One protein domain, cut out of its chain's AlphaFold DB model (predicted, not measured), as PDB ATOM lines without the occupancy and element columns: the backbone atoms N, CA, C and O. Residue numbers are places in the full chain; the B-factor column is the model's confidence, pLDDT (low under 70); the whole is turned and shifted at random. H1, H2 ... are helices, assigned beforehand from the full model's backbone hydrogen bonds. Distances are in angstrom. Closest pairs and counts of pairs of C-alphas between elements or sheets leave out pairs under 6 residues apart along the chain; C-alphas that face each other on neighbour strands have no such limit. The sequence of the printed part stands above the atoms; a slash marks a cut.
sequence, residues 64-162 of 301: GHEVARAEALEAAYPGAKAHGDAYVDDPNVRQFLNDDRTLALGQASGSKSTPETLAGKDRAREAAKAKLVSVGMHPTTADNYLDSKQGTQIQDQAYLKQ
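Overview. This is residues 64 to 162 of the 301 residues of an uncharacterized protein of Corynebacterium glaucum (UniProt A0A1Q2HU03). Helix H5 runs through the middle of a compact cluster of crossed helices, with H1 packed across it on one side and the pair H2 and H4, side by side and running opposite ways, packed on it on another. H4 is the longest helix; H2 lies along its later part and H3 crosses its earlier part, while a long loop of residues 100 to 114 leads from H3 back to H4. The printed part has 99 residues with five named helices, H1 to H5 in chain order, and no named strand, and its class is all helix. It is compact, with a radius of gyration of the C-alphas of 13.1 A, and spans 36 by 31 by 20 A.

Along the chain. H4 covers residues 115 to 134 and is 28.8 A from first to last C-alpha, from C-alpha 115 at (-26.903, 28.912, -44.819) to C-alpha 134 at (-28.069, 0.252, -42.769). H5, residues 139 to 153, is 21.6 A long and ends with C-alpha 153 at (-15.954, 15.420, -57.066). H1, residues 64 to 76, is 18.2 A long and begins with C-alpha 64 at (-5.963, 9.459, -55.832). H2 is residues 80 to 88, 12.6 A, and H3 is residues 91 to 99, 12.1 A.

Arrangement. H4 touches H2 with its residues 124 to 132 alone, at a shallow tilt of 6 degrees, opposite ways; the closest C-alphas are those of Ala 80 and Leu 132, 5.8 A apart. With residues 117 to 124 alone H4 touches H3, at a steep tilt of 57 degrees; the closest C-alphas are those of Val 93 and Lys 121, 4.9 A apart. With residues 125 to 133 alone it touches H5, at a steep tilt of 56 degrees; the closest C-alphas are those of Lys 129 and Ala 142, 5.7 A apart. H5 also touches H2, where the closest C-alphas, those of Gly 84 and Leu 146, are 6.3 A apart. H5 touches H1 at a steep tilt of 48 degrees, opposite ways; the closest C-alphas are those of Glu 66 and Ser 148, 4.8 A apart. H1 and H2 only just touch, only at the corner by their link, with 3 pairs of C-alphas within 8 A. H1 is apart from H3 and from H4. In H1, H2, H3 and H4 every O i to N i+4 pair is within hydrogen-bond range; in H5 10 of 11 are.

Size, cuts and confidence. The C-alphas farthest apart, those of Pro 78 and Gly 110, are 37.3 A apart. The printed part has no cut. The link from H3 to H4 is long, and the other three are tight. Residues 101 to 110 and 154 to 162 have pLDDT under 70, against a mean of 84.0 for the printed part.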
ATOM      1  N   GLY A  64      -6.167  10.882 -55.564       79.69
ATOM      2  CA  GLY A  64      -5.963   9.459 -55.832       79.69
ATOM      3  C   GLY A  64      -6.145   8.594 -54.583       79.69
ATOM      4  O   GLY A  64      -6.742   7.522 -54.671       79.69
ATOM      5  N   HIS A  65      -5.699   9.086 -53.423       83.06
ATOM      6  CA  HIS A  65      -5.946   8.446 -52.130       83.06
ATOM      7  C   HIS A  65      -7.445   8.352 -51.817       83.06
ATOM      8  O   HIS A  65      -7.940   7.272 -51.501       83.06
ATOM      9  N   GLU A  66      -8.183   9.460 -51.939       84.06
ATOM     10  CA  GLU A  66      -9.618   9.492 -51.637       84.06
ATOM     11  C   GLU A  66     -10.435   8.611 -52.587       84.06
ATOM     12  O   GLU A  66     -11.356   7.923 -52.148       84.06
ATOM     13  N   VAL A  67     -10.069   8.569 -53.874       86.75
ATOM     14  CA  VAL A  67     -10.660   7.635 -54.844       86.75
ATOM     15  C   VAL A  67     -10.405   6.193 -54.411       86.75
ATOM     16  O   VAL A  67     -11.356   5.423 -54.297       86.75
ATOM     17  N   ALA A  68      -9.155   5.840 -54.096       89.06
ATOM     18  CA  ALA A  68      -8.813   4.486 -53.671       89.06
ATOM     19  C   ALA A  68      -9.544   4.074 -52.383       89.06
ATOM     20  O   ALA A  68     -10.039   2.950 -52.282       89.06
ATOM     21  N   ARG A  69      -9.671   4.994 -51.416       90.62
ATOM     22  CA  ARG A  69     -10.411   4.768 -50.168       90.62
ATOM     23  C   ARG A  69     -11.898   4.550 -50.432       90.62
ATOM     24  O   ARG A  69     -12.472   3.603 -49.897       90.62
ATOM     25  N   ALA A  70     -12.515   5.393 -51.260       91.69
ATOM     26  CA  ALA A  70     -13.925   5.268 -51.614       91.69
ATOM     27  C   ALA A  70     -14.213   3.951 -52.351       91.69
ATOM     28  O   ALA A  70     -15.141   3.244 -51.972       91.69
ATOM     29  N   GLU A  71     -13.407   3.593 -53.352       91.69
ATOM     30  CA  GLU A  71     -13.566   2.345 -54.112       91.69
ATOM     31  C   GLU A  71     -13.388   1.105 -53.225       91.69
ATOM     32  O   GLU A  71     -14.181   0.165 -53.303       91.69
ATOM     33  N   ALA A  72     -12.401   1.115 -52.325       94.19
ATOM     34  CA  ALA A  72     -12.186   0.023 -51.382       94.19
ATOM     35  C   ALA A  72     -13.350  -0.139 -50.388       94.19
ATOM     36  O   ALA A  72     -13.742  -1.266 -50.083       94.19
ATOM     37  N   LEU A  73     -13.941   0.965 -49.914       95.88
ATOM     38  CA  LEU A  73     -15.137   0.936 -49.062       95.88
ATOM     39  C   LEU A  73     -16.383   0.477 -49.830       95.88
ATOM     40  O   LEU A  73     -17.176  -0.286 -49.286       95.88
ATOM     41  N   GLU A  74     -16.545   0.884 -51.092       96.31
ATOM     42  CA  GLU A  74     -17.629   0.410 -51.966       96.31
ATOM     43  C   GLU A  74     -17.552  -1.107 -52.195       96.31
ATOM     44  O   GLU A  74     -18.587  -1.770 -52.261       96.31
ATOM     45  N   ALA A  75     -16.340  -1.662 -52.276       94.56
ATOM     46  CA  ALA A  75     -16.125  -3.100 -52.389       94.56
ATOM     47  C   ALA A  75     -16.335  -3.845 -51.058       94.56
ATOM     48  O   ALA A  75     -16.877  -4.950 -51.054       94.56
ATOM     49  N   ALA A  76     -15.929  -3.252 -49.932       96.62
ATOM     50  CA  ALA A  76     -16.113  -3.838 -48.605       96.62
ATOM     51  C   ALA A  76     -17.585  -3.842 -48.155       96.62
ATOM     52  O   ALA A  76     -18.012  -4.764 -47.463       96.62
ATOM     53  N   TYR A  77     -18.371  -2.847 -48.574       97.06
ATOM     54  CA  TYR A  77     -19.774  -2.682 -48.194       97.06
ATOM     55  C   TYR A  77     -20.685  -2.665 -49.431       97.06
ATOM     56  O   TYR A  77     -20.982  -1.595 -49.977       97.06
ATOM     57  N   PRO A  78     -21.180  -3.836 -49.878       94.50
ATOM     58  CA  PRO A  78     -22.115  -3.916 -50.992       94.50
ATOM     59  C   PRO A  78     -23.330  -3.001 -50.787       94.50
ATOM     60  O   PRO A  78     -23.992  -3.036 -49.754       94.50
ATOM     61  N   GLY A  79     -23.621  -2.162 -51.782       92.62
ATOM     62  CA  GLY A  79     -24.706  -1.175 -51.723       92.62
ATOM     63  C   GLY A  79     -24.283   0.226 -51.263       92.62
ATOM     64  O   GLY A  79     -24.978   1.189 -51.588       92.62
ATOM     65  N   ALA A  80     -23.111   0.387 -50.630       95.81
ATOM     66  CA  ALA A  80     -22.609   1.702 -50.213       95.81
ATOM     67  C   ALA A  80     -22.474   2.678 -51.392       95.81
ATOM     68  O   ALA A  80     -22.862   3.842 -51.278       95.81
ATOM     69  N   LYS A  81     -22.034   2.175 -52.556       95.31
ATOM     70  CA  LYS A  81     -21.894   2.953 -53.792       95.31
ATOM     71  C   LYS A  81     -23.155   3.725 -54.162       95.31
ATOM     72  O   LYS A  81     -23.088   4.920 -54.423       95.31
ATOM     73  N   ALA A  82     -24.308   3.057 -54.165       95.75
ATOM     74  CA  ALA A  82     -25.566   3.683 -54.561       95.75
ATOM     75  C   ALA A  82     -25.949   4.831 -53.612       95.75
ATOM     76  O   ALA A  82     -26.481   5.848 -54.050       95.75
ATOM     77  N   HIS A  83     -25.654   4.687 -52.319       96.44
ATOM     78  CA  HIS A  83     -25.907   5.724 -51.320       96.44
ATOM     79  C   HIS A  83     -24.920   6.891 -51.428       96.44
ATOM     80  O   HIS A  83     -25.345   8.042 -51.348       96.44
ATOM     81  N   GLY A  84     -23.636   6.612 -51.669       93.75
ATOM     82  CA  GLY A  84     -22.622   7.639 -51.903       93.75
ATOM     83  C   GLY A  84     -22.852   8.422 -53.197       93.75
ATOM     84  O   GLY A  84     -22.736   9.644 -53.194       93.75
ATOM     85  N   ASP A  85     -23.219   7.743 -54.287       94.12
ATOM     86  CA  ASP A  85     -23.543   8.375 -55.571       94.12
ATOM     87  C   ASP A  85     -24.802   9.256 -55.442       94.12
ATOM     88  O   ASP A  85     -24.789  10.417 -55.844       94.12
ATOM     89  N   ALA A  86     -25.857   8.760 -54.783       94.19
ATOM     90  CA  ALA A  86     -27.064   9.549 -54.523       94.19
ATOM     91  C   ALA A  86     -26.799  10.789 -53.652       94.19
ATOM     92  O   ALA A  86     -27.444  11.815 -53.845       94.19
ATOM     93  N   TYR A  87     -25.858  10.705 -52.705       94.19
ATOM     94  CA  TYR A  87     -25.457  11.846 -51.883       94.19
ATOM     95  C   TYR A  87     -24.793  12.948 -52.709       94.19
ATOM     96  O   TYR A  87     -25.193  14.105 -52.615       94.19
ATOM     97  N   VAL A  88     -23.796  12.612 -53.531       90.88
ATOM     98  CA  VAL A  88     -23.085  13.622 -54.336       90.88
ATOM     99  C   VAL A  88     -23.943  14.189 -55.469       90.88
ATOM    100  O   VAL A  88     -23.667  15.289 -55.950       90.88
ATOM    101  N   ASP A  89     -24.998  13.478 -55.875       92.81
ATOM    102  CA  ASP A  89     -25.997  13.966 -56.826       92.81
ATOM    103  C   ASP A  89     -27.110  14.819 -56.185       92.81
ATOM    104  O   ASP A  89     -27.877  15.440 -56.930       92.81
ATOM    105  N   ASP A  90     -27.188  14.918 -54.848       94.00
ATOM    106  CA  ASP A  90     -28.158  15.782 -54.163       94.00
ATOM    107  C   ASP A  90     -27.964  17.256 -54.572       94.00
ATOM    108  O   ASP A  90     -26.832  17.754 -54.554       94.00
ATOM    109  N   PRO A  91     -29.035  17.996 -54.920       91.81
ATOM    110  CA  PRO A  91     -28.918  19.374 -55.390       91.81
ATOM    111  C   PRO A  91     -28.151  20.305 -54.443       91.81
ATOM    112  O   PRO A  91     -27.351  21.111 -54.916       91.81
ATOM    113  N   ASN A  92     -28.341  20.181 -53.126       89.25
ATOM    114  CA  ASN A  92     -27.664  21.038 -52.149       89.25
ATOM    115  C   ASN A  92     -26.186  20.670 -52.023       89.25
ATOM    116  O   ASN A  92     -25.338  21.544 -51.867       89.25
ATOM    117  N   VAL A  93     -25.865  19.378 -52.137       88.75
ATOM    118  CA  VAL A  93     -24.478  18.906 -52.136       88.75
ATOM    119  C   VAL A  93     -23.766  19.387 -53.392       88.75
ATOM    120  O   VAL A  93     -22.685  19.951 -53.292       88.75
ATOM    121  N   ARG A  94     -24.374  19.257 -54.574       88.31
ATOM    122  CA  ARG A  94     -23.797  19.781 -55.823       88.31
ATOM    123  C   ARG A  94     -23.580  21.282 -55.773       88.31
ATOM    124  O   ARG A  94     -22.558  21.756 -56.259       88.31
ATOM    125  N   GLN A  95     -24.539  22.014 -55.212       85.50
ATOM    126  CA  GLN A  95     -24.431  23.458 -55.061       85.50
ATOM    127  C   GLN A  95     -23.263  23.814 -54.137       85.50
ATOM    128  O   GLN A  95     -22.389  24.563 -54.555       85.50
ATOM    129  N   PHE A  96     -23.164  23.170 -52.970       85.31
ATOM    130  CA  PHE A  96     -22.015  23.303 -52.070       85.31
ATOM    131  C   PHE A  96     -20.681  23.008 -52.779       85.31
ATOM    132  O   PHE A  96     -19.745  23.800 -52.709       85.31
ATOM    133  N   LEU A  97     -20.593  21.885 -53.505       82.00
ATOM    134  CA  LEU A  97     -19.374  21.497 -54.221       82.00
ATOM    135  C   LEU A  97     -18.998  22.522 -55.303       82.00
ATOM    136  O   LEU A  97     -17.815  22.724 -55.543       82.00
ATOM    137  N   ASN A  98     -19.972  23.170 -55.950       82.38
ATOM    138  CA  ASN A  98     -19.722  24.219 -56.943       82.38
ATOM    139  C   ASN A  98     -19.283  25.541 -56.303       82.38
ATOM    140  O   ASN A  98     -18.359  26.179 -56.813       82.38
ATOM    141  N   ASP A  99     -19.948  25.943 -55.221       79.69
ATOM    142  CA  ASP A  99     -19.726  27.218 -54.534       79.69
ATOM    143  C   ASP A  99     -18.340  27.268 -53.886       79.69
ATOM    144  O   ASP A  99     -17.637  28.277 -53.988       79.69
ATOM    145  N   ASP A 100     -17.912  26.138 -53.321       74.38
ATOM    146  CA  ASP A 100     -16.713  26.042 -52.490       74.38
ATOM    147  C   ASP A 100     -15.586  25.227 -53.147       74.38
ATOM    148  O   ASP A 100     -14.599  24.864 -52.501       74.38
ATOM    149  N   ARG A 101     -15.674  24.978 -54.465       69.88
ATOM    150  CA  ARG A 101     -14.675  24.188 -55.212       69.88
ATOM    151  C   ARG A 101     -13.242  24.709 -55.109       69.88
ATOM    152  O   ARG A 101     -12.301  23.962 -55.338       69.88
ATOM    153  N   THR A 102     -13.059  25.995 -54.814       62.78
ATOM    154  CA  THR A 102     -11.736  26.632 -54.733       62.78
ATOM    155  C   THR A 102     -11.184  26.716 -53.314       62.78
ATOM    156  O   THR A 102     -10.052  27.163 -53.143       62.78
ATOM    157  N   LEU A 103     -11.959  26.334 -52.297       60.88
ATOM    158  CA  LEU A 103     -11.507  26.373 -50.908       60.88
ATOM    159  C   LEU A 103     -10.700  25.128 -50.564       60.88
ATOM    160  O   LEU A 103     -10.984  24.036 -51.057       60.88
ATOM    161  N   ALA A 104      -9.699  25.279 -49.698       53.78
ATOM    162  CA  ALA A 104      -9.067  24.113 -49.100       53.78
ATOM    163  C   ALA A 104     -10.044  23.423 -48.129       53.78
ATOM    164  O   ALA A 104     -10.878  24.075 -47.495       53.78
ATOM    165  N   LEU A 105      -9.922  22.099 -47.985       47.91
ATOM    166  CA  LEU A 105     -10.672  21.321 -46.993       47.91
ATOM    167  C   LEU A 105     -10.516  21.947 -45.594       47.91
ATOM    168  O   LEU A 105      -9.401  22.131 -45.109       47.91
ATOM    169  N   GLY A 106     -11.637  22.298 -44.957       45.84
ATOM    170  CA  GLY A 106     -11.668  22.910 -43.622       45.84
ATOM    171  C   GLY A 106     -11.544  24.440 -43.582       45.84
ATOM    172  O   GLY A 106     -11.651  25.020 -42.502       45.84
ATOM    173  N   GLN A 107     -11.372  25.123 -44.721       55.31
ATOM    174  CA  GLN A 107     -11.456  26.585 -44.769       55.31
ATOM    175  C   GLN A 107     -12.917  27.043 -44.820       55.31
ATOM    176  O   GLN A 107     -13.595  26.883 -45.828       55.31
ATOM    177  N   ALA A 108     -13.394  27.647 -43.729       54.88
ATOM    178  CA  ALA A 108     -14.713  28.285 -43.681       54.88
ATOM    179  C   ALA A 108     -14.705  29.705 -44.284       54.88
ATOM    180  O   ALA A 108     -15.716  30.182 -44.798       54.88
ATOM    181  N   SER A 109     -13.560  30.392 -44.218       52.53
ATOM    182  CA  SER A 109     -13.409  31.740 -44.768       52.53
ATOM    183  C   SER A 109     -13.368  31.688 -46.295       52.53
ATOM    184  O   SER A 109     -12.551  30.969 -46.866       52.53
ATOM    185  N   GLY A 110     -14.244  32.455 -46.945       61.81
ATOM    186  CA  GLY A 110     -14.366  32.497 -48.405       61.81
ATOM    187  C   GLY A 110     -15.428  31.565 -48.995       61.81
ATOM    188  O   GLY A 110     -15.548  31.528 -50.220       61.81
ATOM    189  N   SER A 111     -16.198  30.851 -48.160       72.62
ATOM    190  CA  SER A 111     -17.345  30.056 -48.625       72.62
ATOM    191  C   SER A 111     -18.390  30.942 -49.288       72.62
ATOM    192  O   SER A 111     -18.736  32.012 -48.782       72.62
ATOM    193  N   LYS A 112     -18.863  30.495 -50.450       80.12
ATOM    194  CA  LYS A 112     -19.977  31.115 -51.180       80.12
ATOM    195  C   LYS A 112     -21.297  30.399 -50.910       80.12
ATOM    196  O   LYS A 112     -22.340  30.879 -51.349       80.12
ATOM    197  N   SER A 113     -21.252  29.287 -50.176       81.88
ATOM    198  CA  SER A 113     -22.432  28.529 -49.781       81.88
ATOM    199  C   SER A 113     -23.323  29.357 -48.854       81.88
ATOM    200  O   SER A 113     -22.869  29.904 -47.848       81.88
ATOM    201  N   THR A 114     -24.619  29.429 -49.161       86.25
ATOM    202  CA  THR A 114     -25.594  30.068 -48.265       86.25
ATOM    203  C   THR A 114     -25.900  29.171 -47.056       86.25
ATOM    204  O   THR A 114     -25.684  27.953 -47.125       86.25
ATOM    205  N   PRO A 115     -26.446  29.719 -45.951       86.50
ATOM    206  CA  PRO A 115     -26.903  28.912 -44.819       86.50
ATOM    207  C   PRO A 115     -27.882  27.798 -45.220       86.50
ATOM    208  O   PRO A 115     -27.818  26.694 -44.684       86.50
ATOM    209  N   GLU A 116     -28.756  28.052 -46.197       87.88
ATOM    210  CA  GLU A 116     -29.710  27.072 -46.720       87.88
ATOM    211  C   GLU A 116     -29.013  25.939 -47.479       87.88
ATOM    212  O   GLU A 116     -29.368  24.775 -47.281       87.88
ATOM    213  N   THR A 117     -28.008  26.256 -48.302       86.12
ATOM    214  CA  THR A 117     -27.191  25.255 -49.005       86.12
ATOM    215  C   THR A 117     -26.434  24.377 -48.012       86.12
ATOM    216  O   THR A 117     -26.451  23.152 -48.146       86.12
ATOM    217  N   LEU A 118     -25.827  24.974 -46.980       86.31
ATOM    218  CA  LEU A 118     -25.121  24.241 -45.924       86.31
ATOM    219  C   LEU A 118     -26.075  23.323 -45.145       86.31
ATOM    220  O   LEU A 118     -25.835  22.120 -45.054       86.31
ATOM    221  N   ALA A 119     -27.221  23.840 -44.692       88.75
ATOM    222  CA  ALA A 119     -28.233  23.036 -44.007       88.75
ATOM    223  C   ALA A 119     -28.831  21.935 -44.907       88.75
ATOM    224  O   ALA A 119     -29.195  20.851 -44.444       88.75
ATOM    225  N   GLY A 120     -28.961  22.194 -46.210       90.69
ATOM    226  CA  GLY A 120     -29.355  21.204 -47.210       90.69
ATOM    227  C   GLY A 120     -28.324  20.084 -47.351       90.69
ATOM    228  O   GLY A 120     -28.691  18.910 -47.268       90.69
ATOM    229  N   LYS A 121     -27.040  20.438 -47.489       90.50
ATOM    230  CA  LYS A 121     -25.922  19.488 -47.530       90.50
ATOM    231  C   LYS A 121     -25.885  18.619 -46.275       90.50
ATOM    232  O   LYS A 121     -25.738  17.405 -46.402       90.50
ATOM    233  N   ASP A 122     -26.012  19.211 -45.090       90.50
ATOM    234  CA  ASP A 122     -25.930  18.475 -43.823       90.50
ATOM    235  C   ASP A 122     -27.090  17.482 -43.684       90.50
ATOM    236  O   ASP A 122     -26.880  16.322 -43.333       90.50
ATOM    237  N   ARG A 123     -28.310  17.871 -44.083       95.94
ATOM    238  CA  ARG A 123     -29.452  16.941 -44.143       95.94
ATOM    239  C   ARG A 123     -29.230  15.803 -45.137       95.94
ATOM    240  O   ARG A 123     -29.523  14.653 -44.812       95.94
ATOM    241  N   ALA A 124     -28.709  16.102 -46.328       94.88
ATOM    242  CA  ALA A 124     -28.371  15.078 -47.316       94.88
ATOM    243  C   ALA A 124     -27.288  14.127 -46.782       94.88
ATOM    244  O   ALA A 124     -27.363  12.917 -47.008       94.88
ATOM    245  N   ARG A 125     -26.319  14.660 -46.026       94.31
ATOM    246  CA  ARG A 125     -25.244  13.887 -45.405       94.31
ATOM    247  C   ARG A 125     -25.787  12.925 -44.359       94.31
ATOM    248  O   ARG A 125     -25.518  11.734 -44.453       94.31
ATOM    249  N   GLU A 126     -26.594  13.410 -43.420       95.94
ATOM    250  CA  GLU A 126     -27.198  12.566 -42.383       95.94
ATOM    251  C   GLU A 126     -28.122  11.495 -42.984       95.94
ATOM    252  O   GLU A 126     -28.084  10.330 -42.582       95.94
ATOM    253  N   ALA A 127     -28.891  11.840 -44.022       97.31
ATOM    254  CA  ALA A 127     -29.726  10.875 -44.736       97.31
ATOM    255  C   ALA A 127     -28.897   9.789 -45.448       97.31
ATOM    256  O   ALA A 127     -29.274   8.614 -45.441       97.31
ATOM    257  N   ALA A 128     -27.771  10.156 -46.065       97.25
ATOM    258  CA  ALA A 128     -26.859   9.203 -46.691       97.25
ATOM    259  C   ALA A 128     -26.153   8.330 -45.647       97.25
ATOM    260  O   ALA A 128     -26.091   7.112 -45.809       97.25
ATOM    261  N   LYS A 129     -25.698   8.928 -44.543       97.12
ATOM    262  CA  LYS A 129     -25.078   8.238 -43.409       97.12
ATOM    263  C   LYS A 129     -26.003   7.180 -42.818       97.12
ATOM    264  O   LYS A 129     -25.573   6.045 -42.644       97.12
ATOM    265  N   ALA A 130     -27.280   7.494 -42.598       97.75
ATOM    266  CA  ALA A 130     -28.259   6.518 -42.116       97.75
ATOM    267  C   ALA A 130     -28.385   5.301 -43.056       97.75
ATOM    268  O   ALA A 130     -28.431   4.159 -42.600       97.75
ATOM    269  N   LYS A 131     -28.374   5.529 -44.376       98.00
ATOM    270  CA  LYS A 131     -28.394   4.449 -45.376       98.00
ATOM    271  C   LYS A 131     -27.093   3.639 -45.381       98.00
ATOM    272  O   LYS A 131     -27.140   2.417 -45.461       98.00
ATOM    273  N   LEU A 132     -25.941   4.290 -45.232       97.75
ATOM    274  CA  LEU A 132     -24.640   3.617 -45.138       97.75
ATOM    275  C   LEU A 132     -24.530   2.746 -43.881       97.75
ATOM    276  O   LEU A 132     -24.055   1.615 -43.947       97.75
ATOM    277  N   VAL A 133     -25.050   3.227 -42.753       97.50
ATOM    278  CA  VAL A 133     -25.148   2.432 -41.524       97.50
ATOM    279  C   VAL A 133     -26.064   1.224 -41.724       97.50
ATOM    280  O   VAL A 133     -25.740   0.131 -41.266       97.50
ATOM    281  N   SER A 134     -27.160   1.371 -42.478       97.06
ATOM    282  CA  SER A 134     -28.069   0.252 -42.769       97.06
ATOM    283  C   SER A 134     -27.440  -0.870 -43.610       97.06
ATOM    284  O   SER A 134     -27.896  -2.007 -43.525       97.06
ATOM    285  N   VAL A 135     -26.366  -0.586 -44.362       95.88
ATOM    286  CA  VAL A 135     -25.573  -1.605 -45.083       95.88
ATOM    287  C   VAL A 135     -24.376  -2.118 -44.267       95.88
ATOM    288  O   VAL A 135     -23.474  -2.754 -44.808       95.88
ATOM    289  N   GLY A 136     -24.366  -1.857 -42.956       95.06
ATOM    290  CA  GLY A 136     -23.391  -2.394 -42.005       95.06
ATOM    291  C   GLY A 136     -22.148  -1.530 -41.791       95.06
ATOM    292  O   GLY A 136     -21.230  -1.959 -41.095       95.06
ATOM    293  N   MET A 137     -22.081  -0.326 -42.364       96.81
ATOM    294  CA  MET A 137     -20.935   0.566 -42.183       96.81
ATOM    295  C   MET A 137     -20.988   1.252 -40.808       96.81
ATOM    296  O   MET A 137     -22.018   1.803 -40.423       96.81
ATOM    297  N   HIS A 138     -19.878   1.274 -40.064       96.44
ATOM    298  CA  HIS A 138     -19.813   2.037 -38.813       96.44
ATOM    299  C   HIS A 138     -20.049   3.538 -39.088       96.44
ATOM    300  O   HIS A 138     -19.526   4.041 -40.087       96.44
ATOM    301  N   PRO A 139     -20.759   4.299 -38.226       92.38
ATOM    302  CA  PRO A 139     -21.071   5.713 -38.474       92.38
ATOM    303  C   PRO A 139     -19.855   6.580 -38.831       92.38
ATOM    304  O   PRO A 139     -19.910   7.357 -39.777       92.38
ATOM    305  N   THR A 140     -18.733   6.403 -38.127       91.38
ATOM    306  CA  THR A 140     -17.467   7.099 -38.429       91.38
ATOM    307  C   THR A 140     -16.888   6.706 -39.789       91.38
ATOM    308  O   THR A 140     -16.347   7.548 -40.500       91.38
ATOM    309  N   THR A 141     -16.994   5.435 -40.182       91.12
ATOM    310  CA  THR A 141     -16.551   4.965 -41.504       91.12
ATOM    311  C   THR A 141     -17.458   5.524 -42.602       91.12
ATOM    312  O   THR A 141     -16.960   5.915 -43.652       91.12
ATOM    313  N   ALA A 142     -18.764   5.650 -42.339       94.00
ATOM    314  CA  ALA A 142     -19.713   6.294 -43.243       94.00
ATOM    315  C   ALA A 142     -19.395   7.778 -43.455       94.00
ATOM    316  O   ALA A 142     -19.405   8.236 -44.594       94.00
ATOM    317  N   ASP A 143     -19.038   8.509 -42.397       89.38
ATOM    318  CA  ASP A 143     -18.572   9.892 -42.530       89.38
ATOM    319  C   ASP A 143     -17.303   9.987 -43.390       89.38
ATOM    320  O   ASP A 143     -17.275  10.738 -44.365       89.38
ATOM    321  N   ASN A 144     -16.294   9.157 -43.107       88.12
ATOM    322  CA  ASN A 144     -15.073   9.103 -43.915       88.12
ATOM    323  C   ASN A 144     -15.364   8.759 -45.386       88.12
ATOM    324  O   ASN A 144     -14.790   9.360 -46.294       88.12
ATOM    325  N   TYR A 145     -16.270   7.814 -45.644       93.38
ATOM    326  CA  TYR A 145     -16.686   7.469 -47.000       93.38
ATOM    327  C   TYR A 145     -17.315   8.669 -47.719       93.38
ATOM    328  O   TYR A 145     -16.927   8.976 -48.845       93.38
ATOM    329  N   LEU A 146     -18.247   9.378 -47.075       90.31
ATOM    330  CA  LEU A 146     -18.904  10.550 -47.661       90.31
ATOM    331  C   LEU A 146     -17.920  11.702 -47.908       90.31
ATOM    332  O   LEU A 146     -18.029  12.366 -48.940       90.31
ATOM    333  N   ASP A 147     -16.932  11.894 -47.032       85.56
ATOM    334  CA  ASP A 147     -15.856  12.873 -47.231       85.56
ATOM    335  C   ASP A 147     -14.995  12.518 -48.444       85.56
ATOM    336  O   ASP A 147     -14.751  13.374 -49.297       85.56
ATOM    337  N   SER A 148     -14.619  11.241 -48.594       85.75
ATOM    338  CA  SER A 148     -13.915  10.770 -49.792       85.75
ATOM    339  C   SER A 148     -14.750  10.990 -51.042       85.75
ATOM    340  O   SER A 148     -14.245  11.518 -52.032       85.75
ATOM    341  N   LYS A 149     -16.044  10.644 -51.007       86.38
ATOM    342  CA  LYS A 149     -16.955  10.853 -52.137       86.38
ATOM    343  C   LYS A 149     -17.027  12.321 -52.526       86.38
ATOM    344  O   LYS A 149     -16.912  12.601 -53.714       86.38
ATOM    345  N   GLN A 150     -17.131  13.248 -51.576       81.62
ATOM    346  CA  GLN A 150     -17.076  14.685 -51.867       81.62
ATOM    347  C   GLN A 150     -15.731  15.102 -52.457       81.62
ATOM    348  O   GLN A 150     -15.711  15.762 -53.495       81.62
ATOM    349  N   GLY A 151     -14.621  14.660 -51.859       72.81
ATOM    350  CA  GLY A 151     -13.275  14.929 -52.360       72.81
ATOM    351  C   GLY A 151     -13.085  14.462 -53.806       72.81
ATOM    352  O   GLY A 151     -12.542  15.193 -54.629       72.81
ATOM    353  N   THR A 152     -13.633  13.298 -54.176       76.00
ATOM    354  CA  THR A 152     -13.552  12.801 -55.562       76.00
ATOM    355  C   THR A 152     -14.260  13.694 -56.587       76.00
ATOM    356  O   THR A 152     -13.936  13.617 -57.772       76.00
ATOM    357  N   GLN A 153     -15.210  14.538 -56.163       76.88
ATOM    358  CA  GLN A 153     -15.954  15.420 -57.066       76.88
ATOM    359  C   GLN A 153     -15.225  16.732 -57.375       76.88
ATOM    360  O   GLN A 153     -15.554  17.370 -58.373       76.88
ATOM    361  N   ILE A 154     -14.242  17.133 -56.561       65.75
ATOM    362  CA  ILE A 154     -13.554  18.424 -56.703       65.75
ATOM    363  C   ILE A 154     -12.066  18.218 -57.003       65.75
ATOM    364  O   ILE A 154     -11.181  18.611 -56.250       65.75
ATOM    365  N   GLN A 155     -11.764  17.589 -58.138       55.78
ATOM    366  CA  GLN A 155     -10.381  17.249 -58.508       55.78
ATOM    367  C   GLN A 155      -9.468  18.463 -58.756       55.78
ATOM    368  O   GLN A 155      -8.251  18.320 -58.857       55.78
ATOM    369  N   ASP A 156     -10.031  19.663 -58.881       54.22
ATOM    370  CA  ASP A 156      -9.292  20.905 -59.063       54.22
ATOM    371  C   ASP A 156      -8.915  21.611 -57.756       54.22
ATOM    372  O   ASP A 156      -8.125  22.558 -57.820       54.22
ATOM    373  N   GLN A 157      -9.386  21.141 -56.591       60.12
ATOM    374  CA  GLN A 157      -8.924  21.674 -55.309       60.12
ATOM    375  C   GLN A 157      -7.414  21.521 -55.194       60.12
ATOM    376  O   GLN A 157      -6.856  20.432 -55.332       60.12
ATOM    377  N   ALA A 158      -6.746  22.630 -54.900       56.19
ATOM    378  CA  ALA A 158      -5.295  22.657 -54.853       56.19
ATOM    379  C   ALA A 158      -4.731  21.727 -53.762       56.19
ATOM    380  O   ALA A 158      -3.691  21.113 -53.971       56.19
ATOM    381  N   TYR A 159      -5.462  21.535 -52.655       59.22
ATOM    382  CA  TYR A 159      -5.141  20.516 -51.651       59.22
ATOM    383  C   TYR A 159      -5.202  19.092 -52.219       59.22
ATOM    384  O   TYR A 159      -4.316  18.290 -51.965       59.22
ATOM    385  N   LEU A 160      -6.195  18.772 -53.047       57.22
ATOM    386  CA  LEU A 160      -6.343  17.433 -53.622       57.22
ATOM    387  C   LEU A 160      -5.285  17.109 -54.685       57.22
ATOM    388  O   LEU A 160      -5.036  15.934 -54.955       57.22
ATOM    389  N   LYS A 161      -4.616  18.133 -55.229       62.75
ATOM    390  CA  LYS A 161      -3.406  18.000 -56.053       62.75
ATOM    391  C   LYS A 161      -2.132  17.826 -55.228       62.75
ATOM    392  O   LYS A 161      -1.096  17.502 -55.804       62.75
ATOM    393  N   GLN A 162      -2.182  18.049 -53.912       63.16
ATOM    394  CA  GLN A 162      -1.018  17.833 -53.066       63.16
ATOM    395  C   GLN A 162      -0.651  16.360 -53.061       63.16
ATOM    396  O   GLN A 162      -1.490  15.456 -53.130       63.16
TER     397      GLN A 162